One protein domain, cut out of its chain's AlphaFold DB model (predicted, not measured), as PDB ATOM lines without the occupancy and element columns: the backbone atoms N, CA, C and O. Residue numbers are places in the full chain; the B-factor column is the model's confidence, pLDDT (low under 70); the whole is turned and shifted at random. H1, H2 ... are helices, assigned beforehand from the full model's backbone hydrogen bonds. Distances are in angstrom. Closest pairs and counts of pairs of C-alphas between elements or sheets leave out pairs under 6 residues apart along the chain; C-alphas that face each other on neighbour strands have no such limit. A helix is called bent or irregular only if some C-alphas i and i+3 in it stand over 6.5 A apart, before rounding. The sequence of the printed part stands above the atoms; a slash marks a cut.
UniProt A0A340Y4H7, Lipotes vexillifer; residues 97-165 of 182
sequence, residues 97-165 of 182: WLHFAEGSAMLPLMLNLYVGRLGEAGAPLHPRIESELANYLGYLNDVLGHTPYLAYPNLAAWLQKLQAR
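Overview. This is residues 97 to 165 of the 182 residues of a protein of Lipotes vexillifer (UniProt A0A340Y4H7). One long helix, H3, makes the longest side of the domain; H2 folds back along its first part as a helical hairpin, and H4 packs on the last part of H3, crosswise to it. H1 comes before H2 and reaches back toward the end of H3 where H4 lies, but it touches no helix, and the space between H1 and H3 is open; at the H4 end residues 159 to 165 stick out. The printed part has 69 residues, with four named helices in the order H1, H2, H3, H4 and no named strand, and the class is all helix. The whole is loose, with a radius of gyration of the C-alphas of 13.7 A, and the C-alphas span 37 by 28 by 21 A along their three main axes.

Along the chain. The printed part begins with H1, residues 97 to 103, whose first C-alpha, that of Trp 97, is at (15.440, -4.647, -14.563). H1 has 7 residues and measures 9.8 A from first to last C-alpha. After two residues comes H2, residues 106 to 116, which measures 15.3 A. After two more residues comes H3, residues 119 to 143, the longest helix by residues with 25, and it measures 33.0 A. H3 begins with C-alpha 119 at (21.791, -14.954, -44.620) and ends with C-alpha 143 at (14.204, -15.488, -12.495). It is irregular: C-alphas 121 and 124 are 7.6 A apart, where a regular helix has about 5 A. It also has a kink of 64 degrees near residue 126. Nine residues later H4, residues 153 to 163, measures 15.3 A and ends with C-alpha 163 at (0.094, -9.840, -23.683).

Arrangement. H1 and H2 meet only through their link, which is tight, with Ser 104 and Ala 105 between them. H1 is apart from H3 and from H4. H2 touches H3, with 12 pairs of C-alphas within 8 A. The closest C-alphas of the two are those of Val 115 and Gly 122, 5.1 A apart. They stand at a shallow tilt of 30 degrees and run opposite ways, and they form a helical hairpin over a tight link. H3 touches H2 with residues 122 to 133 alone, and the kink near residue 126 falls within them. H3 touches H4 with residues 137 to 142 alone. Here 6 pairs of C-alphas are within 8 A, and the closest are those of Asn 141 and Leu 155, 4.8 A apart. The lines of H3 and H4 are about perpendicular, at 87 degrees, and the line of H3 is a rough one. H2 and H4 are apart. Along the backbones, each O i to N i+4 pair is within hydrogen-bond range in H2 and H4, while in H1 it is 2 of 3 pairs and in H3 15 of 21.

Size, cuts and confidence. The two C-alphas farthest apart are those of Ala 121 and Arg 165, at 39.8 A, while the first and last printed C-alphas, of Trp 97 and Arg 165, are 19.8 A apart. Residues 159 to 165, of which 159 to 163 belong to H4, stand free. The printed part, residues 97 to 165 of a full chain of 182 residues, has no cut. No link is long: those from H1 to H2 and from H2 to H3 are tight, and that from H3 to H4 is short but not tight. The mean pLDDT of the printed part is 90.8. Four residues are under 70, Thr 147 to Leu 150, and they lie in the link from H3 to H4.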
ATOM      1  N   TRP A  97      16.215  -4.077 -13.455       95.50
ATOM      2  CA  TRP A  97      15.440  -4.647 -14.563       95.50
ATOM      3  C   TRP A  97      15.171  -3.652 -15.689       95.50
ATOM      4  O   TRP A  97      15.253  -4.020 -16.867       95.50
ATOM      5  N   LEU A  98      14.911  -2.388 -15.346       94.69
ATOM      6  CA  LEU A  98      14.735  -1.321 -16.325       94.69
ATOM      7  C   LEU A  98      16.002  -1.134 -17.181       94.69
ATOM      8  O   LEU A  98      15.914  -1.009 -18.404       94.69
ATOM      9  N   HIS A  99      17.181  -1.187 -16.554       96.56
ATOM     10  CA  HIS A  99      18.466  -1.082 -17.244       96.56
ATOM     11  C   HIS A  99      18.888  -2.372 -17.955       96.56
ATOM     12  O   HIS A  99      19.415  -2.297 -19.062       96.56
ATOM     13  N   PHE A 100      18.626  -3.551 -17.387       95.94
ATOM     14  CA  PHE A 100      18.964  -4.849 -17.984       95.94
ATOM     15  C   PHE A 100      18.351  -5.011 -19.379       95.94
ATOM     16  O   PHE A 100      19.011  -5.500 -20.301       95.94
ATOM     17  N   ALA A 101      17.107  -4.553 -19.555       92.88
ATOM     18  CA  ALA A 101      16.402  -4.626 -20.830       92.88
ATOM     19  C   ALA A 101      17.115  -3.862 -21.962       92.88
ATOM     20  O   ALA A 101      17.060  -4.301 -23.111       92.88
ATOM     21  N   GLU A 102      17.767  -2.735 -21.660       91.25
ATOM     22  CA  GLU A 102      18.468  -1.909 -22.655       91.25
ATOM     23  C   GLU A 102      19.972  -2.222 -22.719       91.25
ATOM     24  O   GLU A 102      20.540  -2.259 -23.807       91.25
ATOM     25  N   GLY A 103      20.615  -2.457 -21.573       92.88
ATOM     26  CA  GLY A 103      22.067  -2.610 -21.455       92.88
ATOM     27  C   GLY A 103      22.580  -4.029 -21.690       92.88
ATOM     28  O   GLY A 103      23.658  -4.190 -22.255       92.88
ATOM     29  N   SER A 104      21.807  -5.047 -21.305       93.31
ATOM     30  CA  SER A 104      22.243  -6.448 -21.382       93.31
ATOM     31  C   SER A 104      21.483  -7.205 -22.467       93.31
ATOM     32  O   SER A 104      22.069  -7.655 -23.449       93.31
ATOM     33  N   ALA A 105      20.155  -7.292 -22.348       92.06
ATOM     34  CA  ALA A 105      19.345  -8.145 -23.219       92.06
ATOM     35  C   ALA A 105      19.234  -7.629 -24.667       92.06
ATOM     36  O   ALA A 105      19.072  -8.422 -25.595       92.06
ATOM     37  N   MET A 106      19.313  -6.312 -24.890       93.19
ATOM     38  CA  MET A 106      19.083  -5.726 -26.217       93.19
ATOM     39  C   MET A 106      20.172  -6.082 -27.233       93.19
ATOM     40  O   MET A 106      19.864  -6.321 -28.400       93.19
ATOM     41  N   LEU A 107      21.440  -6.107 -26.816       93.56
ATOM     42  CA  LEU A 107      22.569  -6.326 -27.720       93.56
ATOM     43  C   LEU A 107      22.476  -7.657 -28.492       93.56
ATOM     44  O   LEU A 107      22.487  -7.610 -29.724       93.56
ATOM     45  N   PRO A 108      22.341  -8.832 -27.843       93.94
ATOM     46  CA  PRO A 108      22.244 -10.101 -28.564       93.94
ATOM     47  C   PRO A 108      20.976 -10.194 -29.422       93.94
ATOM     48  O   PRO A 108      21.036 -10.724 -30.529       93.94
ATOM     49  N   LEU A 109      19.852  -9.609 -28.984       93.00
ATOM     50  CA  LEU A 109      18.626  -9.531 -29.790       93.00
ATOM     51  C   LEU A 109      18.836  -8.707 -31.068       93.00
ATOM     52  O   LEU A 109      18.364  -9.085 -32.143       93.00
ATOM     53  N   MET A 110      19.562  -7.592 -30.971       93.25
ATOM     54  CA  MET A 110      19.867  -6.753 -32.126       93.25
ATOM     55  C   MET A 110      20.867  -7.404 -33.069       93.25
ATOM     56  O   MET A 110      20.658  -7.362 -34.282       93.25
ATOM     57  N   LEU A 111      21.909  -8.042 -32.535       95.38
ATOM     58  CA  LEU A 111      22.850  -8.812 -33.342       95.38
ATOM     59  C   LEU A 111      22.126  -9.923 -34.099       95.38
ATOM     60  O   LEU A 111      22.295 -10.018 -35.309       95.38
ATOM     61  N   ASN A 112      21.245 -10.674 -33.435       95.12
ATOM     62  CA  ASN A 112      20.432 -11.697 -34.087       95.12
ATOM     63  C   ASN A 112      19.591 -11.127 -35.239       95.12
ATOM     64  O   ASN A 112      19.598 -11.667 -36.344       95.12
ATOM     65  N   LEU A 113      18.917  -9.991 -35.021       91.94
ATOM     66  CA  LEU A 113      18.104  -9.358 -36.062       91.94
ATOM     67  C   LEU A 113      18.936  -8.914 -37.273       91.94
ATOM     68  O   LEU A 113      18.499  -9.088 -38.410       91.94
ATOM     69  N   TYR A 114      20.083  -8.270 -37.051       93.12
ATOM     70  CA  TYR A 114      20.889  -7.722 -38.142       93.12
ATOM     71  C   TYR A 114      21.683  -8.797 -38.871       93.12
ATOM     72  O   TYR A 114      21.701  -8.791 -40.099       93.12
ATOM     73  N   VAL A 115      22.291  -9.730 -38.138       95.81
ATOM     74  CA  VAL A 115      23.062 -10.832 -38.722       95.81
ATOM     75  C   VAL A 115      22.141 -11.792 -39.473       95.81
ATOM     76  O   VAL A 115      22.473 -12.177 -40.588       95.81
ATOM     77  N   GLY A 116      20.932 -12.060 -38.967       93.19
ATOM     78  CA  GLY A 116      19.947 -12.881 -39.680       93.19
ATOM     79  C   GLY A 116      19.546 -12.324 -41.054       93.19
ATOM     80  O   GLY A 116      19.200 -13.082 -41.955       93.19
ATOM     81  N   ARG A 117      19.654 -11.005 -41.275       91.00
ATOM     82  CA  ARG A 117      19.404 -10.385 -42.595       91.00
ATOM     83  C   ARG A 117      20.534 -10.597 -43.597       91.00
ATOM     84  O   ARG A 117      20.333 -10.335 -44.778       91.00
ATOM     85  N   LEU A 118      21.709 -11.025 -43.140       94.75
ATOM     86  CA  LEU A 118      22.860 -11.301 -43.997       94.75
ATOM     87  C   LEU A 118      22.808 -12.710 -44.611       94.75
ATOM     88  O   LEU A 118      23.623 -13.018 -45.478       94.75
ATOM     89  N   GLY A 119      21.865 -13.560 -44.185       93.62
ATOM     90  CA  GLY A 119      21.791 -14.954 -44.620       93.62
ATOM     91  C   GLY A 119      23.085 -15.705 -44.301       93.62
ATOM     92  O   GLY A 119      23.643 -15.552 -43.215       93.62
ATOM     93  N   GLU A 120      23.605 -16.460 -45.269       95.56
ATOM     94  CA  GLU A 120      24.840 -17.248 -45.116       95.56
ATOM     95  C   GLU A 120      26.065 -16.410 -44.722       95.56
ATOM     96  O   GLU A 120      26.953 -16.895 -44.022       95.56
ATOM     97  N   ALA A 121      26.110 -15.125 -45.091       97.25
ATOM     98  CA  ALA A 121      27.212 -14.248 -44.696       97.25
ATOM     99  C   ALA A 121      27.266 -14.000 -43.173       97.25
ATOM    100  O   ALA A 121      28.300 -13.577 -42.656       97.25
ATOM    101  N   GLY A 122      26.175 -14.271 -42.447       96.94
ATOM    102  CA  GLY A 122      26.100 -14.179 -40.989       96.94
ATOM    103  C   GLY A 122      26.558 -15.433 -40.235       96.94
ATOM    104  O   GLY A 122      26.802 -15.349 -39.028       96.94
ATOM    105  N   ALA A 123      26.728 -16.570 -40.923       96.50
ATOM    106  CA  ALA A 123      26.944 -17.881 -40.303       96.50
ATOM    107  C   ALA A 123      28.070 -17.928 -39.246       96.50
ATOM    108  O   ALA A 123      27.848 -18.522 -38.188       96.50
ATOM    109  N   PRO A 124      29.235 -17.267 -39.426       97.94
ATOM    110  CA  PRO A 124      30.301 -17.291 -38.420       97.94
ATOM    111  C   PRO A 124      29.919 -16.686 -37.060       97.94
ATOM    112  O   PRO A 124      30.537 -17.016 -36.051       97.94
ATOM    113  N   LEU A 125      28.924 -15.793 -37.013       97.38
ATOM    114  CA  LEU A 125      28.487 -15.133 -35.778       97.38
ATOM    115  C   LEU A 125      27.322 -15.854 -35.089       97.38
ATOM    116  O   LEU A 125      27.105 -15.622 -33.896       97.38
ATOM    117  N   HIS A 126      26.595 -16.732 -35.790       96.06
ATOM    118  CA  HIS A 126      25.412 -17.404 -35.243       96.06
ATOM    119  C   HIS A 126      25.694 -18.178 -33.944       96.06
ATOM    120  O   HIS A 126      24.980 -17.919 -32.978       96.06
ATOM    121  N   PRO A 127      26.764 -18.996 -33.816       97.31
ATOM    122  CA  PRO A 127      26.999 -19.746 -32.579       97.31
ATOM    123  C   PRO A 127      27.166 -18.846 -31.349       97.31
ATOM    124  O   PRO A 127      26.679 -19.153 -30.261       97.31
ATOM    125  N   ARG A 128      27.831 -17.691 -31.513       96.94
ATOM    126  CA  ARG A 128      28.016 -16.728 -30.420       96.94
ATOM    127  C   ARG A 128      26.705 -16.034 -30.061       96.94
ATOM    128  O   ARG A 128      26.429 -15.854 -28.878       96.94
ATOM    129  N   ILE A 129      25.920 -15.645 -31.065       96.31
ATOM    130  CA  ILE A 129      24.621 -14.990 -30.877       96.31
ATOM    131  C   ILE A 129      23.642 -15.939 -30.186       96.31
ATOM    132  O   ILE A 129      23.025 -15.552 -29.199       96.31
ATOM    133  N   GLU A 130      23.539 -17.182 -30.652       95.19
ATOM    134  CA  GLU A 130      22.675 -18.211 -30.070       95.19
ATOM    135  C   GLU A 130      23.062 -18.521 -28.625       95.19
ATOM    136  O   GLU A 130      22.192 -18.583 -27.758       95.19
ATOM    137  N   SER A 131      24.364 -18.635 -28.339       96.19
ATOM    138  CA  SER A 131      24.869 -18.826 -26.978       96.19
ATOM    139  C   SER A 131      24.487 -17.670 -26.049       96.19
ATOM    140  O   SER A 131      24.017 -17.915 -24.938       96.19
ATOM    141  N   GLU A 132      24.633 -16.416 -26.490       96.06
ATOM    142  CA  GLU A 132      24.224 -15.262 -25.682       96.06
ATOM    143  C   GLU A 132      22.709 -15.204 -25.507       96.06
ATOM    144  O   GLU A 132      22.233 -15.000 -24.393       96.06
ATOM    145  N   LEU A 133      21.931 -15.426 -26.570       94.12
ATOM    146  CA  LEU A 133      20.474 -15.490 -26.467       94.12
ATOM    147  C   LEU A 133      20.042 -16.559 -25.464       94.12
ATOM    148  O   LEU A 133      19.191 -16.281 -24.623       94.12
ATOM    149  N   ALA A 134      20.650 -17.746 -25.506       93.25
ATOM    150  CA  ALA A 134      20.353 -18.806 -24.555       93.25
ATOM    151  C   ALA A 134      20.697 -18.408 -23.116       93.25
ATOM    152  O   ALA A 134      19.902 -18.647 -22.210       93.25
ATOM    153  N   ASN A 135      21.830 -17.730 -22.912       93.94
ATOM    154  CA  ASN A 135      22.230 -17.223 -21.604       93.94
ATOM    155  C   ASN A 135      21.199 -16.228 -21.035       93.94
ATOM    156  O   ASN A 135      20.681 -16.430 -19.939       93.94
ATOM    157  N   TYR A 136      20.836 -15.182 -21.787       92.75
ATOM    158  CA  TYR A 136      19.910 -14.162 -21.281       92.75
ATOM    159  C   TYR A 136      18.464 -14.657 -21.176       92.75
ATOM    160  O   TYR A 136      17.782 -14.322 -20.208       92.75
ATOM    161  N   LEU A 137      17.975 -15.445 -22.140       91.38
ATOM    162  CA  LEU A 137      16.619 -16.007 -22.081       91.38
ATOM    163  C   LEU A 137      16.502 -17.076 -20.988       91.38
ATOM    164  O   LEU A 137      15.476 -17.130 -20.310       91.38
ATOM    165  N   GLY A 138      17.554 -17.872 -20.774       91.75
ATOM    166  CA  GLY A 138      17.654 -18.817 -19.662       91.75
ATOM    167  C   GLY A 138      17.627 -18.107 -18.317       91.75
ATOM    168  O   GLY A 138      16.771 -18.409 -17.492       91.75
ATOM    169  N   TYR A 139      18.462 -17.079 -18.147       92.38
ATOM    170  CA  TYR A 139      18.466 -16.251 -16.942       92.38
ATOM    171  C   TYR A 139      17.094 -15.622 -16.657       92.38
ATOM    172  O   TYR A 139      16.592 -15.712 -15.538       92.38
ATOM    173  N   LEU A 140      16.444 -15.034 -17.672       92.06
ATOM    174  CA  LEU A 140      15.088 -14.488 -17.535       92.06
ATOM    175  C   LEU A 140      14.069 -15.560 -17.143       92.06
ATOM    176  O   LEU A 140      13.202 -15.308 -16.310       92.06
ATOM    177  N   ASN A 141      14.159 -16.749 -17.741       92.06
ATOM    178  CA  ASN A 141      13.289 -17.860 -17.390       92.06
ATOM    179  C   ASN A 141      13.476 -18.279 -15.931       92.06
ATOM    180  O   ASN A 141      12.475 -18.410 -15.235       92.06
ATOM    181  N   ASP A 142      14.720 -18.443 -15.477       92.06
ATOM    182  CA  ASP A 142      15.044 -18.880 -14.116       92.06
ATOM    183  C   ASP A 142      14.614 -17.860 -13.056       92.06
ATOM    184  O   ASP A 142      14.085 -18.242 -12.011       92.06
ATOM    185  N   VAL A 143      14.745 -16.562 -13.347       91.38
ATOM    186  CA  VAL A 143      14.204 -15.488 -12.495       91.38
ATOM    187  C   VAL A 143      12.684 -15.602 -12.338       91.38
ATOM    188  O   VAL A 143      12.151 -15.325 -11.264       91.38
ATOM    189  N   LEU A 144      11.974 -16.009 -13.392       89.88
ATOM    190  CA  LEU A 144      10.518 -16.190 -13.377       89.88
ATOM    191  C   LEU A 144      10.081 -17.530 -12.757       89.88
ATOM    192  O   LEU A 144       8.883 -17.759 -12.578       89.88
ATOM    193  N   GLY A 145      11.033 -18.403 -12.430       87.06
ATOM    194  CA  GLY A 145      10.833 -19.715 -11.825       87.06
ATOM    195  C   GLY A 145      11.805 -20.743 -12.401       87.06
ATOM    196  O   GLY A 145      12.285 -20.602 -13.521       87.06
ATOM    197  N   HIS A 146      12.065 -21.831 -11.678       73.38
ATOM    198  CA  HIS A 146      12.924 -22.900 -12.184       73.38
ATOM    199  C   HIS A 146      12.094 -24.099 -12.650       73.38
ATOM    200  O   HIS A 146      11.382 -24.716 -11.856       73.38
ATOM    201  N   THR A 147      12.207 -24.440 -13.936       66.94
ATOM    202  CA  THR A 147      11.540 -25.605 -14.533       66.94
ATOM    203  C   THR A 147      12.559 -26.374 -15.366       66.94
ATOM    204  O   THR A 147      12.849 -25.963 -16.494       66.94
ATOM    205  N   PRO A 148      13.131 -27.470 -14.847       54.44
ATOM    206  CA  PRO A 148      14.057 -28.266 -15.631       54.44
ATOM    207  C   PRO A 148      13.288 -28.925 -16.794       54.44
ATOM    208  O   PRO A 148      12.134 -29.322 -16.632       54.44
ATOM    209  N   TYR A 149      13.927 -29.038 -17.963       54.00
ATOM    210  CA  TYR A 149      13.488 -29.831 -19.134       54.00
ATOM    211  C   TYR A 149      12.553 -29.195 -20.189       54.00
ATOM    212  O   TYR A 149      12.155 -29.900 -21.115       54.00
ATOM    213  N   LEU A 150      12.248 -27.891 -20.150       57.53
ATOM    214  CA  LEU A 150      11.492 -27.211 -21.223       57.53
ATOM    215  C   LEU A 150      12.197 -25.944 -21.726       57.53
ATOM    216  O   LEU A 150      12.880 -25.258 -20.968       57.53
ATOM    217  N   ALA A 151      11.987 -25.604 -23.002       74.88
ATOM    218  CA  ALA A 151      12.472 -24.358 -23.592       74.88
ATOM    219  C   ALA A 151      11.706 -23.149 -23.014       74.88
ATOM    220  O   ALA A 151      10.586 -22.856 -23.426       74.88
ATOM    221  N   TYR A 152      12.318 -22.479 -22.036       84.56
ATOM    222  CA  TYR A 152      11.879 -21.229 -21.393       84.56
ATOM    223  C   TYR A 152      10.376 -21.129 -21.013       84.56
ATOM    224  O   TYR A 152       9.721 -20.130 -21.335       84.56
ATOM    225  N   PRO A 153       9.787 -22.125 -20.319       88.12
ATOM    226  CA  PRO A 153       8.346 -22.169 -20.048       88.12
ATOM    227  C   PRO A 153       7.840 -21.010 -19.175       88.12
ATOM    228  O   PRO A 153       6.723 -20.530 -19.374       88.12
ATOM    229  N   ASN A 154       8.648 -20.531 -18.228       89.44
ATOM    230  CA  ASN A 154       8.251 -19.472 -17.299       89.44
ATOM    231  C   ASN A 154       8.250 -18.116 -18.000       89.44
ATOM    232  O   ASN A 154       7.319 -17.327 -17.827       89.44
ATOM    233  N   LEU A 155       9.233 -17.892 -18.877       88.38
ATOM    234  CA  LEU A 155       9.256 -16.723 -19.749       88.38
ATOM    235  C   LEU A 155       8.064 -16.720 -20.714       88.38
ATOM    236  O   LEU A 155       7.389 -15.701 -20.841       88.38
ATOM    237  N   ALA A 156       7.749 -17.859 -21.337       89.62
ATOM    238  CA  ALA A 156       6.592 -17.979 -22.224       89.62
ATOM    239  C   ALA A 156       5.266 -17.698 -21.491       89.62
ATOM    240  O   ALA A 156       4.445 -16.911 -21.966       89.62
ATOM    241  N   ALA A 157       5.068 -18.281 -20.306       91.62
ATOM    242  CA  ALA A 157       3.874 -18.047 -19.496       91.62
ATOM    243  C   ALA A 157       3.759 -16.583 -19.039       91.62
ATOM    244  O   ALA A 157       2.663 -16.013 -19.028       91.62
ATOM    245  N   TRP A 158       4.878 -15.951 -18.676       92.75
ATOM    246  CA  TRP A 158       4.911 -14.532 -18.333       92.75
ATOM    247  C   TRP A 158       4.551 -13.646 -19.530       92.75
ATOM    248  O   TRP A 158       3.709 -12.758 -19.389       92.75
ATOM    249  N   LEU A 159       5.099 -13.931 -20.718       91.31
ATOM    250  CA  LEU A 159       4.766 -13.214 -21.952       91.31
ATOM    251  C   LEU A 159       3.275 -13.323 -22.281       91.31
ATOM    252  O   LEU A 159       2.644 -12.306 -22.561       91.31
ATOM    253  N   GLN A 160       2.682 -14.513 -22.171       92.19
ATOM    254  CA  GLN A 160       1.244 -14.700 -22.386       92.19
ATOM    255  C   GLN A 160       0.406 -13.873 -21.404       92.19
ATOM    256  O   GLN A 160      -0.539 -13.195 -21.811       92.19
ATOM    257  N   LYS A 161       0.765 -13.876 -20.113       94.31
ATOM    258  CA  LYS A 161       0.085 -13.061 -19.093       94.31
ATOM    259  C   LYS A 161       0.200 -11.569 -19.395       94.31
ATOM    260  O   LYS A 161      -0.800 -10.863 -19.295       94.31
ATOM    261  N   LEU A 162       1.386 -11.099 -19.781       93.38
ATOM    262  CA  LEU A 162       1.640  -9.712 -20.171       93.38
ATOM    263  C   LEU A 162       0.786  -9.320 -21.379       93.38
ATOM    264  O   LEU A 162       0.052  -8.336 -21.319       93.38
ATOM    265  N   GLN A 163       0.831 -10.113 -22.449       93.38
ATOM    266  CA  GLN A 163       0.094  -9.840 -23.683       93.38
ATOM    267  C   GLN A 163      -1.426  -9.937 -23.494       93.38
ATOM    268  O   GLN A 163      -2.202  -9.313 -24.222       93.38
ATOM    269  N   ALA A 164      -1.880 -10.681 -22.482       95.25
ATOM    270  CA  ALA A 164      -3.285 -10.758 -22.125       95.25
ATOM    271  C   ALA A 164      -3.816  -9.504 -21.405       95.25
ATOM    272  O   ALA A 164      -5.036  -9.342 -21.339       95.25
ATOM    273  N   ARG A 165      -2.950  -8.616 -20.899       96.75
ATOM    274  CA  ARG A 165      -3.368  -7.415 -20.158       96.75
ATOM    275  C   ARG A 165      -4.168  -6.458 -21.056       96.75
ATOM    276  O   ARG A 165      -3.726  -6.175 -22.173       96.75
TER     277      ARG A 165